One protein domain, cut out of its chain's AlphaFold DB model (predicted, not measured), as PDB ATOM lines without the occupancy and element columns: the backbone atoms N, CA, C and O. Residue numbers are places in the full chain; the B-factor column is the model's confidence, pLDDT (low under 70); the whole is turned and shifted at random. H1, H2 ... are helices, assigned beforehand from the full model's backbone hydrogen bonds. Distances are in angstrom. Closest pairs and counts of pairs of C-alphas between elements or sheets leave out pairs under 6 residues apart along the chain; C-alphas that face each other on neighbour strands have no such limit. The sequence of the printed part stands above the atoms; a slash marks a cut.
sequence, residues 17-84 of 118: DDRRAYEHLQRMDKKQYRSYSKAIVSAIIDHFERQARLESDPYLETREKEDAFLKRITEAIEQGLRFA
ATOM      1  N   ASP A  17     -35.563  25.468 -48.508       92.88
ATOM      2  CA  ASP A  17     -36.354  25.384 -47.284       92.88
ATOM      3  C   ASP A  17     -37.274  26.597 -47.156       92.88
ATOM      4  O   ASP A  17     -38.478  26.444 -46.919       92.88
ATOM      5  N   ASP A  18     -36.758  27.791 -47.437       93.25
ATOM      6  CA  ASP A  18     -37.551  29.021 -47.464       93.25
ATOM      7  C   ASP A  18     -38.631  28.986 -48.554       93.25
ATOM      8  O   ASP A  18     -39.771  29.412 -48.326       93.25
ATOM      9  N   ARG A  19     -38.321  28.440 -49.740       94.19
ATOM     10  CA  ARG A  19     -39.309  28.240 -50.810       94.19
ATOM     11  C   ARG A  19     -40.416  27.288 -50.365       94.19
ATOM     12  O   ARG A  19     -41.594  27.588 -50.564       94.19
ATOM     13  N   ARG A  20     -40.067  26.162 -49.739       93.94
ATOM     14  CA  ARG A  20     -41.049  25.204 -49.209       93.94
ATOM     15  C   ARG A  20     -41.914  25.843 -48.129       93.94
ATOM     16  O   ARG A  20     -43.138  25.718 -48.180       93.94
ATOM     17  N   ALA A  21     -41.310  26.573 -47.191       92.06
ATOM     18  CA  ALA A  21     -42.034  27.310 -46.160       92.06
ATOM     19  C   ALA A  21     -43.024  28.308 -46.780       92.06
ATOM     20  O   ALA A  21     -44.191  28.361 -46.381       92.06
ATOM     21  N   TYR A  22     -42.598  29.043 -47.810       92.69
ATOM     22  CA  TYR A  22     -43.464  29.957 -48.546       92.69
ATOM     23  C   TYR A  22     -44.641  29.235 -49.213       92.69
ATOM     24  O   TYR A  22     -45.785  29.672 -49.083       92.69
ATOM     25  N   GLU A  23     -44.405  28.107 -49.880       92.88
ATOM     26  CA  GLU A  23     -45.478  27.325 -50.494       92.88
ATOM     27  C   GLU A  23     -46.489  26.792 -49.469       92.88
ATOM     28  O   GLU A  23     -47.697  26.817 -49.718       92.88
ATOM     29  N   HIS A  24     -46.021  26.333 -48.307       90.81
ATOM     30  CA  HIS A  24     -46.897  25.898 -47.219       90.81
ATOM     31  C   HIS A  24     -47.759  27.047 -46.691       90.81
ATOM     32  O   HIS A  24     -48.960  26.865 -46.490       90.81
ATOM     33  N   LEU A  25     -47.186  28.247 -46.552       90.12
ATOM     34  CA  LEU A  25     -47.951  29.443 -46.203       90.12
ATOM     35  C   LEU A  25     -48.993  29.776 -47.282       90.12
ATOM     36  O   LEU A  25     -50.118  30.134 -46.947       90.12
ATOM     37  N   GLN A  26     -48.672  29.625 -48.571       89.62
ATOM     38  CA  GLN A  26     -49.624  29.887 -49.660       89.62
ATOM     39  C   GLN A  26     -50.800  28.902 -49.689       89.62
ATOM     40  O   GLN A  26     -51.927  29.306 -49.972       89.62
ATOM     41  N   ARG A  27     -50.557  27.623 -49.375       88.44
ATOM     42  CA  ARG A  27     -51.589  26.567 -49.343       88.44
ATOM     43  C   ARG A  27     -52.390  26.530 -48.037       88.44
ATOM     44  O   ARG A  27     -53.284  25.701 -47.892       88.44
ATOM     45  N   MET A  28     -52.069  27.400 -47.087       86.06
ATOM     46  CA  MET A  28     -52.716  27.469 -45.785       86.06
ATOM     47  C   MET A  28     -54.212  27.787 -45.898       86.06
ATOM     48  O   MET A  28     -54.615  28.716 -46.606       86.06
ATOM     49  N   ASP A  29     -55.036  27.085 -45.117       84.94
ATOM     50  CA  ASP A  29     -56.447  27.430 -44.987       84.94
ATOM     51  C   ASP A  29     -56.614  28.726 -44.175       84.94
ATOM     52  O   ASP A  29     -56.385  28.787 -42.962       84.94
ATOM     53  N   LYS A  30     -57.063  29.778 -44.861       81.31
ATOM     54  CA  LYS A  30     -57.334  31.098 -44.278       81.31
ATOM     55  C   LYS A  30     -58.505  31.088 -43.287       81.31
ATOM     56  O   LYS A  30     -58.653  32.043 -42.528       81.31
ATOM     57  N   LYS A  31     -59.339  30.040 -43.283       80.94
ATOM     58  CA  LYS A  31     -60.389  29.847 -42.271       80.94
ATOM     59  C   LYS A  31     -59.808  29.365 -40.945       80.94
ATOM     60  O   LYS A  31     -60.286  29.780 -39.894       80.94
ATOM     61  N   GLN A  32     -58.773  28.526 -40.999       80.31
ATOM     62  CA  GLN A  32     -58.101  27.988 -39.818       80.31
ATOM     63  C   GLN A  32     -57.124  29.005 -39.217       80.31
ATOM     64  O   GLN A  32     -57.075  29.185 -38.000       80.31
ATOM     65  N   TYR A  33     -56.392  29.730 -40.067       82.69
ATOM     66  CA  TYR A  33     -55.413  30.719 -39.630       82.69
ATOM     67  C   TYR A  33     -55.764  32.111 -40.149       82.69
ATOM     68  O   TYR A  33     -55.641  32.419 -41.334       82.69
ATOM     69  N   ARG A  34     -56.145  32.993 -39.218       82.69
ATOM     70  CA  ARG A  34     -56.550  34.380 -39.509       82.69
ATOM     71  C   ARG A  34     -55.430  35.229 -40.135       82.69
ATOM     72  O   ARG A  34     -55.714  36.257 -40.742       82.69
ATOM     73  N   SER A  35     -54.166  34.840 -39.963       86.50
ATOM     74  CA  SER A  35     -53.005  35.523 -40.538       86.50
ATOM     75  C   SER A  35     -51.817  34.575 -40.697       86.50
ATOM     76  O   SER A  35     -51.698  33.592 -39.963       86.50
ATOM     77  N   TYR A  36     -50.892  34.925 -41.596       87.44
ATOM     78  CA  TYR A  36     -49.614  34.222 -41.744       87.44
ATOM     79  C   TYR A  36     -48.839  34.167 -40.427       87.44
ATOM     80  O   TYR A  36     -48.355  33.111 -40.047       87.44
ATOM     81  N   SER A  37     -48.795  35.272 -39.677       88.12
ATOM     82  CA  SER A  37     -48.141  35.305 -38.364       88.12
ATOM     83  C   SER A  37     -48.738  34.274 -37.401       88.12
ATOM     84  O   SER A  37     -47.986  33.573 -36.733       88.12
ATOM     85  N   LYS A  38     -50.069  34.109 -37.363       88.94
ATOM     86  CA  LYS A  38     -50.696  33.113 -36.482       88.94
ATOM     87  C   LYS A  38     -50.361  31.679 -36.899       88.94
ATOM     88  O   LYS A  38     -50.162  30.844 -36.022       88.94
ATOM     89  N   ALA A  39     -50.277  31.411 -38.198       90.19
ATOM     90  CA  ALA A  39     -49.888  30.101 -38.707       90.19
ATOM     91  C   ALA A  39     -48.424  29.774 -38.435       90.19
ATOM     92  O   ALA A  39     -48.127  28.683 -37.966       90.19
ATOM     93  N   ILE A  40     -47.527  30.740 -38.649       90.38
ATOM     94  CA  ILE A  40     -46.102  30.607 -38.322       90.38
ATOM     95  C   ILE A  40     -45.941  30.330 -36.823       90.38
ATOM     96  O   ILE A  40     -45.234  29.405 -36.447       90.38
ATOM     97  N   VAL A  41     -46.641  31.079 -35.964       90.88
ATOM     98  CA  VAL A  41     -46.605  30.857 -34.509       90.88
ATOM     99  C   VAL A  41     -47.096  29.456 -34.147       90.88
ATOM    100  O   VAL A  41     -46.441  28.791 -33.354       90.88
ATOM    101  N   SER A  42     -48.207  28.995 -34.731       91.12
ATOM    102  CA  SER A  42     -48.709  27.633 -34.493       91.12
ATOM    103  C   SER A  42     -47.681  26.584 -34.906       91.12
ATOM    104  O   SER A  42     -47.342  25.724 -34.109       91.12
ATOM    105  N   ALA A  43     -47.113  26.708 -36.107       90.69
ATOM    106  CA  ALA A  43     -46.129  25.761 -36.617       90.69
ATOM    107  C   ALA A  43     -44.856  25.702 -35.754       90.69
ATOM    108  O   ALA A  43     -44.310  24.619 -35.554       90.69
ATOM    109  N   ILE A  44     -44.396  26.845 -35.226       92.31
ATOM    110  CA  ILE A  44     -43.256  26.906 -34.299       92.31
ATOM    111  C   ILE A  44     -43.589  26.174 -32.997       92.31
ATOM    112  O   ILE A  44     -42.804  25.334 -32.565       92.31
ATOM    113  N   ILE A  45     -44.747  26.468 -32.392       93.38
ATOM    114  CA  ILE A  45     -45.195  25.803 -31.160       93.38
ATOM    115  C   ILE A  45     -45.280  24.290 -31.392       93.38
ATOM    116  O   ILE A  45     -44.608  23.536 -30.700       93.38
ATOM    117  N   ASP A  46     -45.985  23.857 -32.438       91.25
ATOM    118  CA  ASP A  46     -46.183  22.440 -32.760       91.25
ATOM    119  C   ASP A  46     -44.863  21.706 -33.052       91.25
ATOM    120  O   ASP A  46     -44.754  20.495 -32.850       91.25
ATOM    121  N   HIS A  47     -43.864  22.401 -33.602       90.94
ATOM    122  CA  HIS A  47     -42.541  21.831 -33.837       90.94
ATOM    123  C   HIS A  47     -41.815  21.579 -32.513       90.94
ATOM    124  O   HIS A  47     -41.384  20.455 -32.260       90.94
ATOM    125  N   PHE A  48     -41.705  22.598 -31.659       91.12
ATOM    126  CA  PHE A  48     -40.981  22.478 -30.395       91.12
ATOM    127  C   PHE A  48     -41.713  21.622 -29.363       91.12
ATOM    128  O   PHE A  48     -41.055  20.891 -28.637       91.12
ATOM    129  N   GLU A  49     -43.045  21.625 -29.330       90.12
ATOM    130  CA  GLU A  49     -43.813  20.708 -28.481       90.12
ATOM    131  C   GLU A  49     -43.589  19.249 -28.883       90.12
ATOM    132  O   GLU A  49     -43.442  18.387 -28.018       90.12
ATOM    133  N   ARG A  50     -43.505  18.952 -30.188       86.50
ATOM    134  CA  ARG A  50     -43.155  17.604 -30.655       86.50
ATOM    135  C   ARG A  50     -41.733  17.220 -30.266       86.50
ATOM    136  O   ARG A  50     -41.547  16.109 -29.789       86.50
ATOM    137  N   GLN A  51     -40.764  18.121 -30.432       86.19
ATOM    138  CA  GLN A  51     -39.381  17.875 -30.005       86.19
ATOM    139  C   GLN A  51     -39.299  17.638 -28.492       86.19
ATOM    140  O   GLN A  51     -38.782  16.614 -28.066       86.19
ATOM    141  N   ALA A  52     -39.919  18.501 -27.688       83.56
ATOM    142  CA  ALA A  52     -39.967  18.351 -26.237       83.56
ATOM    143  C   ALA A  52     -40.667  17.054 -25.810       83.56
ATOM    144  O   ALA A  52     -40.236  16.404 -24.863       83.56
ATOM    145  N   ARG A  53     -41.725  16.637 -26.519       80.12
ATOM    146  CA  ARG A  53     -42.395  15.361 -26.255       80.12
ATOM    147  C   ARG A  53     -41.476  14.171 -26.531       80.12
ATOM    148  O   ARG A  53     -41.448  13.259 -25.714       80.12
ATOM    149  N   LEU A  54     -40.731  14.194 -27.637       75.12
ATOM    150  CA  LEU A  54     -39.742  13.162 -27.973       75.12
ATOM    151  C   LEU A  54     -38.602  13.113 -26.944       75.12
ATOM    152  O   LEU A  54     -38.182  12.034 -26.547       75.12
ATOM    153  N   GLU A  55     -38.148  14.269 -26.459       76.50
ATOM    154  CA  GLU A  55     -37.142  14.353 -25.393       76.50
ATOM    155  C   GLU A  55     -37.676  13.850 -24.042       76.50
ATOM    156  O   GLU A  55     -36.958  13.185 -23.296       76.50
ATOM    157  N   SER A  56     -38.940  14.153 -23.720       74.06
ATOM    158  CA  SER A  56     -39.586  13.750 -22.464       74.06
ATOM    159  C   SER A  56     -40.007  12.282 -22.432       74.06
ATOM    160  O   SER A  56     -40.118  11.702 -21.353       74.06
ATOM    161  N   ASP A  57     -40.228  11.684 -23.602       64.00
ATOM    162  CA  ASP A  57     -40.592  10.281 -23.752       64.00
ATOM    163  C   ASP A  57     -39.662   9.590 -24.766       64.00
ATOM    164  O   ASP A  57     -40.035   9.378 -25.926       64.00
ATOM    165  N   PRO A  58     -38.447   9.201 -24.327       61.69
ATOM    166  CA  PRO A  58     -37.460   8.512 -25.160       61.69
ATOM    167  C   PRO A  58     -37.922   7.153 -25.712       61.69
ATOM    168  O   PRO A  58     -37.222   6.553 -26.535       61.69
ATOM    169  N   TYR A  59     -39.068   6.637 -25.251       55.12
ATOM    170  CA  TYR A  59     -39.650   5.374 -25.699       55.12
ATOM    171  C   TYR A  59     -40.792   5.562 -26.704       55.12
ATOM    172  O   TYR A  59     -41.209   4.586 -27.321       55.12
ATOM    173  N   LEU A  60     -41.244   6.798 -26.955       56.00
ATOM    174  CA  LEU A  60     -42.229   7.093 -28.002       56.00
ATOM    175  C   LEU A  60     -41.640   6.992 -29.424       56.00
ATOM    176  O   LEU A  60     -42.365   7.056 -30.422       56.00
ATOM    177  N   GLU A  61     -40.320   6.839 -29.543       56.88
ATOM    178  CA  GLU A  61     -39.643   6.649 -30.818       56.88
ATOM    179  C   GLU A  61     -39.626   5.180 -31.242       56.88
ATOM    180  O   GLU A  61     -38.726   4.412 -30.901       56.88
ATOM    181  N   THR A  62     -40.568   4.884 -32.139       62.47
ATOM    182  CA  THR A  62     -40.635   3.780 -33.109       62.47
ATOM    183  C   THR A  62     -41.299   2.491 -32.624       62.47
ATOM    184  O   THR A  62     -40.793   1.778 -31.763       62.47
ATOM    185  N   ARG A  63     -42.382   2.122 -33.327       62.34
ATOM    186  CA  ARG A  63     -42.922   0.752 -33.355       62.34
ATOM    187  C   ARG A  63     -41.824  -0.304 -33.521       62.34
ATOM    188  O   ARG A  63     -41.954  -1.395 -32.998       62.34
ATOM    189  N   GLU A  64     -40.724   0.028 -34.195       60.75
ATOM    190  CA  GLU A  64     -39.576  -0.869 -34.353       60.75
ATOM    191  C   GLU A  64     -38.837  -1.161 -33.035       60.75
ATOM    192  O   GLU A  64     -38.436  -2.303 -32.810       60.75
ATOM    193  N   LYS A  65     -38.664  -0.177 -32.139       67.25
ATOM    194  CA  LYS A  65     -38.080  -0.418 -30.807       67.25
ATOM    195  C   LYS A  65     -39.045  -1.181 -29.903       67.25
ATOM    196  O   LYS A  65     -38.594  -2.052 -29.159       67.25
ATOM    197  N   GLU A  66     -40.344  -0.899 -29.997       72.06
ATOM    198  CA  GLU A  66     -41.379  -1.678 -29.307       72.06
ATOM    199  C   GLU A  66     -41.374  -3.141 -29.779       72.06
ATOM    200  O   GLU A  66     -41.283  -4.046 -28.952       72.06
ATOM    201  N   ASP A  67     -41.358  -3.393 -31.092       76.56
ATOM    202  CA  ASP A  67     -41.302  -4.742 -31.665       76.56
ATOM    203  C   ASP A  67     -40.007  -5.472 -31.278       76.56
ATOM    204  O   ASP A  67     -40.031  -6.655 -30.927       76.56
ATOM    205  N   ALA A  68     -38.865  -4.775 -31.275       80.81
ATOM    206  CA  ALA A  68     -37.592  -5.340 -30.833       80.81
ATOM    207  C   ALA A  68     -37.597  -5.691 -29.334       80.81
ATOM    208  O   ALA A  68     -37.058  -6.727 -28.937       80.81
ATOM    209  N   PHE A  69     -38.224  -4.859 -28.499       81.62
ATOM    210  CA  PHE A  69     -38.390  -5.113 -27.071       81.62
ATOM    211  C   PHE A  69     -39.324  -6.303 -26.814       81.62
ATOM    212  O   PHE A  69     -38.957  -7.222 -26.078       81.62
ATOM    213  N   LEU A  70     -40.480  -6.346 -27.483       86.06
ATOM    214  CA  LEU A  70     -41.437  -7.454 -27.408       86.06
ATOM    215  C   LEU A  70     -40.813  -8.772 -27.873       86.06
ATOM    216  O   LEU A  70     -40.998  -9.809 -27.228       86.06
ATOM    217  N   LYS A  71     -40.013  -8.735 -28.941       86.12
ATOM    218  CA  LYS A  71     -39.262  -9.899 -29.411       86.12
ATOM    219  C   LYS A  71     -38.272 -10.387 -28.353       86.12
ATOM    220  O   LYS A  71     -38.234 -11.580 -28.065       86.12
ATOM    221  N   ARG A  72     -37.526  -9.476 -27.719       85.62
ATOM    222  CA  ARG A  72     -36.536  -9.820 -26.686       85.62
ATOM    223  C   ARG A  72     -37.178 -10.401 -25.423       85.62
ATOM    224  O   ARG A  72     -36.633 -11.338 -24.849       85.62
ATOM    225  N   ILE A  73     -38.343  -9.887 -25.019       87.38
ATOM    226  CA  ILE A  73     -39.148 -10.460 -23.928       87.38
ATOM    227  C   ILE A  73     -39.622 -11.867 -24.290       87.38
ATOM    228  O   ILE A  73     -39.461 -12.789 -23.494       87.38
ATOM    229  N   THR A  74     -40.183 -12.039 -25.488       88.62
ATOM    230  CA  THR A  74     -40.707 -13.334 -25.941       88.62
ATOM    231  C   THR A  74     -39.599 -14.387 -25.974       88.62
ATOM    232  O   THR A  74     -39.754 -15.458 -25.395       88.62
ATOM    233  N   GLU A  75     -38.434 -14.055 -26.540       90.38
ATOM    234  CA  GLU A  75     -37.265 -14.942 -26.557       90.38
ATOM    235  C   GLU A  75     -36.762 -15.283 -25.145       90.38
ATOM    236  O   GLU A  75     -36.419 -16.435 -24.878       90.38
ATOM    237  N   ALA A  76     -36.738 -14.315 -24.223       87.75
ATOM    238  CA  ALA A  76     -36.320 -14.549 -22.841       87.75
ATOM    239  C   ALA A  76     -37.287 -15.478 -22.086       87.75
ATOM    240  O   ALA A  76     -36.841 -16.367 -21.361       87.75
ATOM    241  N   ILE A  77     -38.600 -15.311 -22.284       87.62
ATOM    242  CA  ILE A  77     -39.629 -16.181 -21.699       87.62
ATOM    243  C   ILE A  77     -39.519 -17.597 -22.274       87.62
ATOM    244  O   ILE A  77     -39.521 -18.563 -21.515       87.62
ATOM    245  N   GLU A  78     -39.360 -17.737 -23.592       85.56
ATOM    246  CA  GLU A  78     -39.181 -19.040 -24.237       85.56
ATOM    247  C   GLU A  78     -37.919 -19.761 -23.756       85.56
ATOM    248  O   GLU A  78     -37.953 -20.964 -23.497       85.56
ATOM    249  N   GLN A  79     -36.803 -19.045 -23.606       82.19
ATOM    250  CA  GLN A  79     -35.573 -19.614 -23.055       82.19
ATOM    251  C   GLN A  79     -35.761 -20.001 -21.584       82.19
ATOM    252  O   GLN A  79     -35.416 -21.118 -21.204       82.19
ATOM    253  N   GLY A  80     -36.385 -19.141 -20.777       77.94
ATOM    254  CA  GLY A  80     -36.728 -19.442 -19.388       77.94
ATOM    255  C   GLY A  80     -37.599 -20.694 -19.252       77.94
ATOM    256  O   GLY A  80     -37.312 -21.542 -18.419       77.94
ATOM    257  N   LEU A  81     -38.594 -20.869 -20.123       74.75
ATOM    258  CA  LEU A  81     -39.456 -22.058 -20.175       74.75
ATOM    259  C   LEU A  81     -38.733 -23.315 -20.676       74.75
ATOM    260  O   LEU A  81     -39.055 -24.413 -20.232       74.75
ATOM    261  N   ARG A  82     -37.760 -23.182 -21.586       69.06
ATOM    262  CA  ARG A  82     -36.949 -24.313 -22.074       69.06
ATOM    263  C   ARG A  82     -35.967 -24.832 -21.025       69.06
ATOM    264  O   ARG A  82     -35.666 -26.023 -21.031       69.06
ATOM    265  N   PHE A  83     -35.458 -23.954 -20.162       62.88
ATOM    266  CA  PHE A  83     -34.499 -24.313 -19.113       62.88
ATOM    267  C   PHE A  83     -35.142 -24.497 -17.730       62.88
ATOM    268  O   PHE A  83     -34.494 -25.040 -16.836       62.88
ATOM    269  N   ALA A  84     -36.405 -24.106 -17.545       55.62
ATOM    270  CA  ALA A  84     -37.160 -24.407 -16.338       55.62
ATOM    271  C   ALA A  84     -37.632 -25.872 -16.367       55.62
ATOM    272  O   ALA A  84     -38.396 -26.255 -17.258       55.62
TER     273      ALA A  84
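AT A GLANCE: This is residues 17 to 84 of the 118 residues of an uncharacterized protein of Enterocloster clostridioformis (UniProt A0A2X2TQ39). Picture a long thin rod: H2 and H3 follow each other along its length, and short H1 is set steeply to H2 at the end where H2 begins. The 68 printed residues hold three named helices, H1, H2 and H3 in chain order, and no named strand: all helix. The whole is extended, with a radius of gyration of the C-alphas of 21.8 A and spans of 67 by 23 by 21 A.

HOW THE PARTS SIT: Start with H1, residues 17 to 26, and H2, residues 36 to 56: they are close but not clearly touching, their closest C-alphas, of Leu 25 and Tyr 36, 6.7 A apart. They run opposite ways at a steep tilt of 58 degrees. H3, residues 63 to 83, is apart from both. In H1, H2 and H3 every O i to N i+4 pair is within hydrogen-bond range.

IN THESE COORDINATES: Find C-alpha 17 at (-36.354, 25.384, -47.284), where H1 begins its 14.2 A. H2 runs 29.9 A from C-alpha 36 at (-49.614, 34.222, -41.744). H3 runs 30.0 A to C-alpha 83 at (-34.499, -24.313, -19.113).

THE WHOLE: The farthest C-alphas, of Ser 35 and Ala 84, are 66.5 A apart. Residues 43 to 84 stand free. The printed part has no cut, and both links are short. Look for pLDDT under 70 at residues 57 to 65 and 82 to 84.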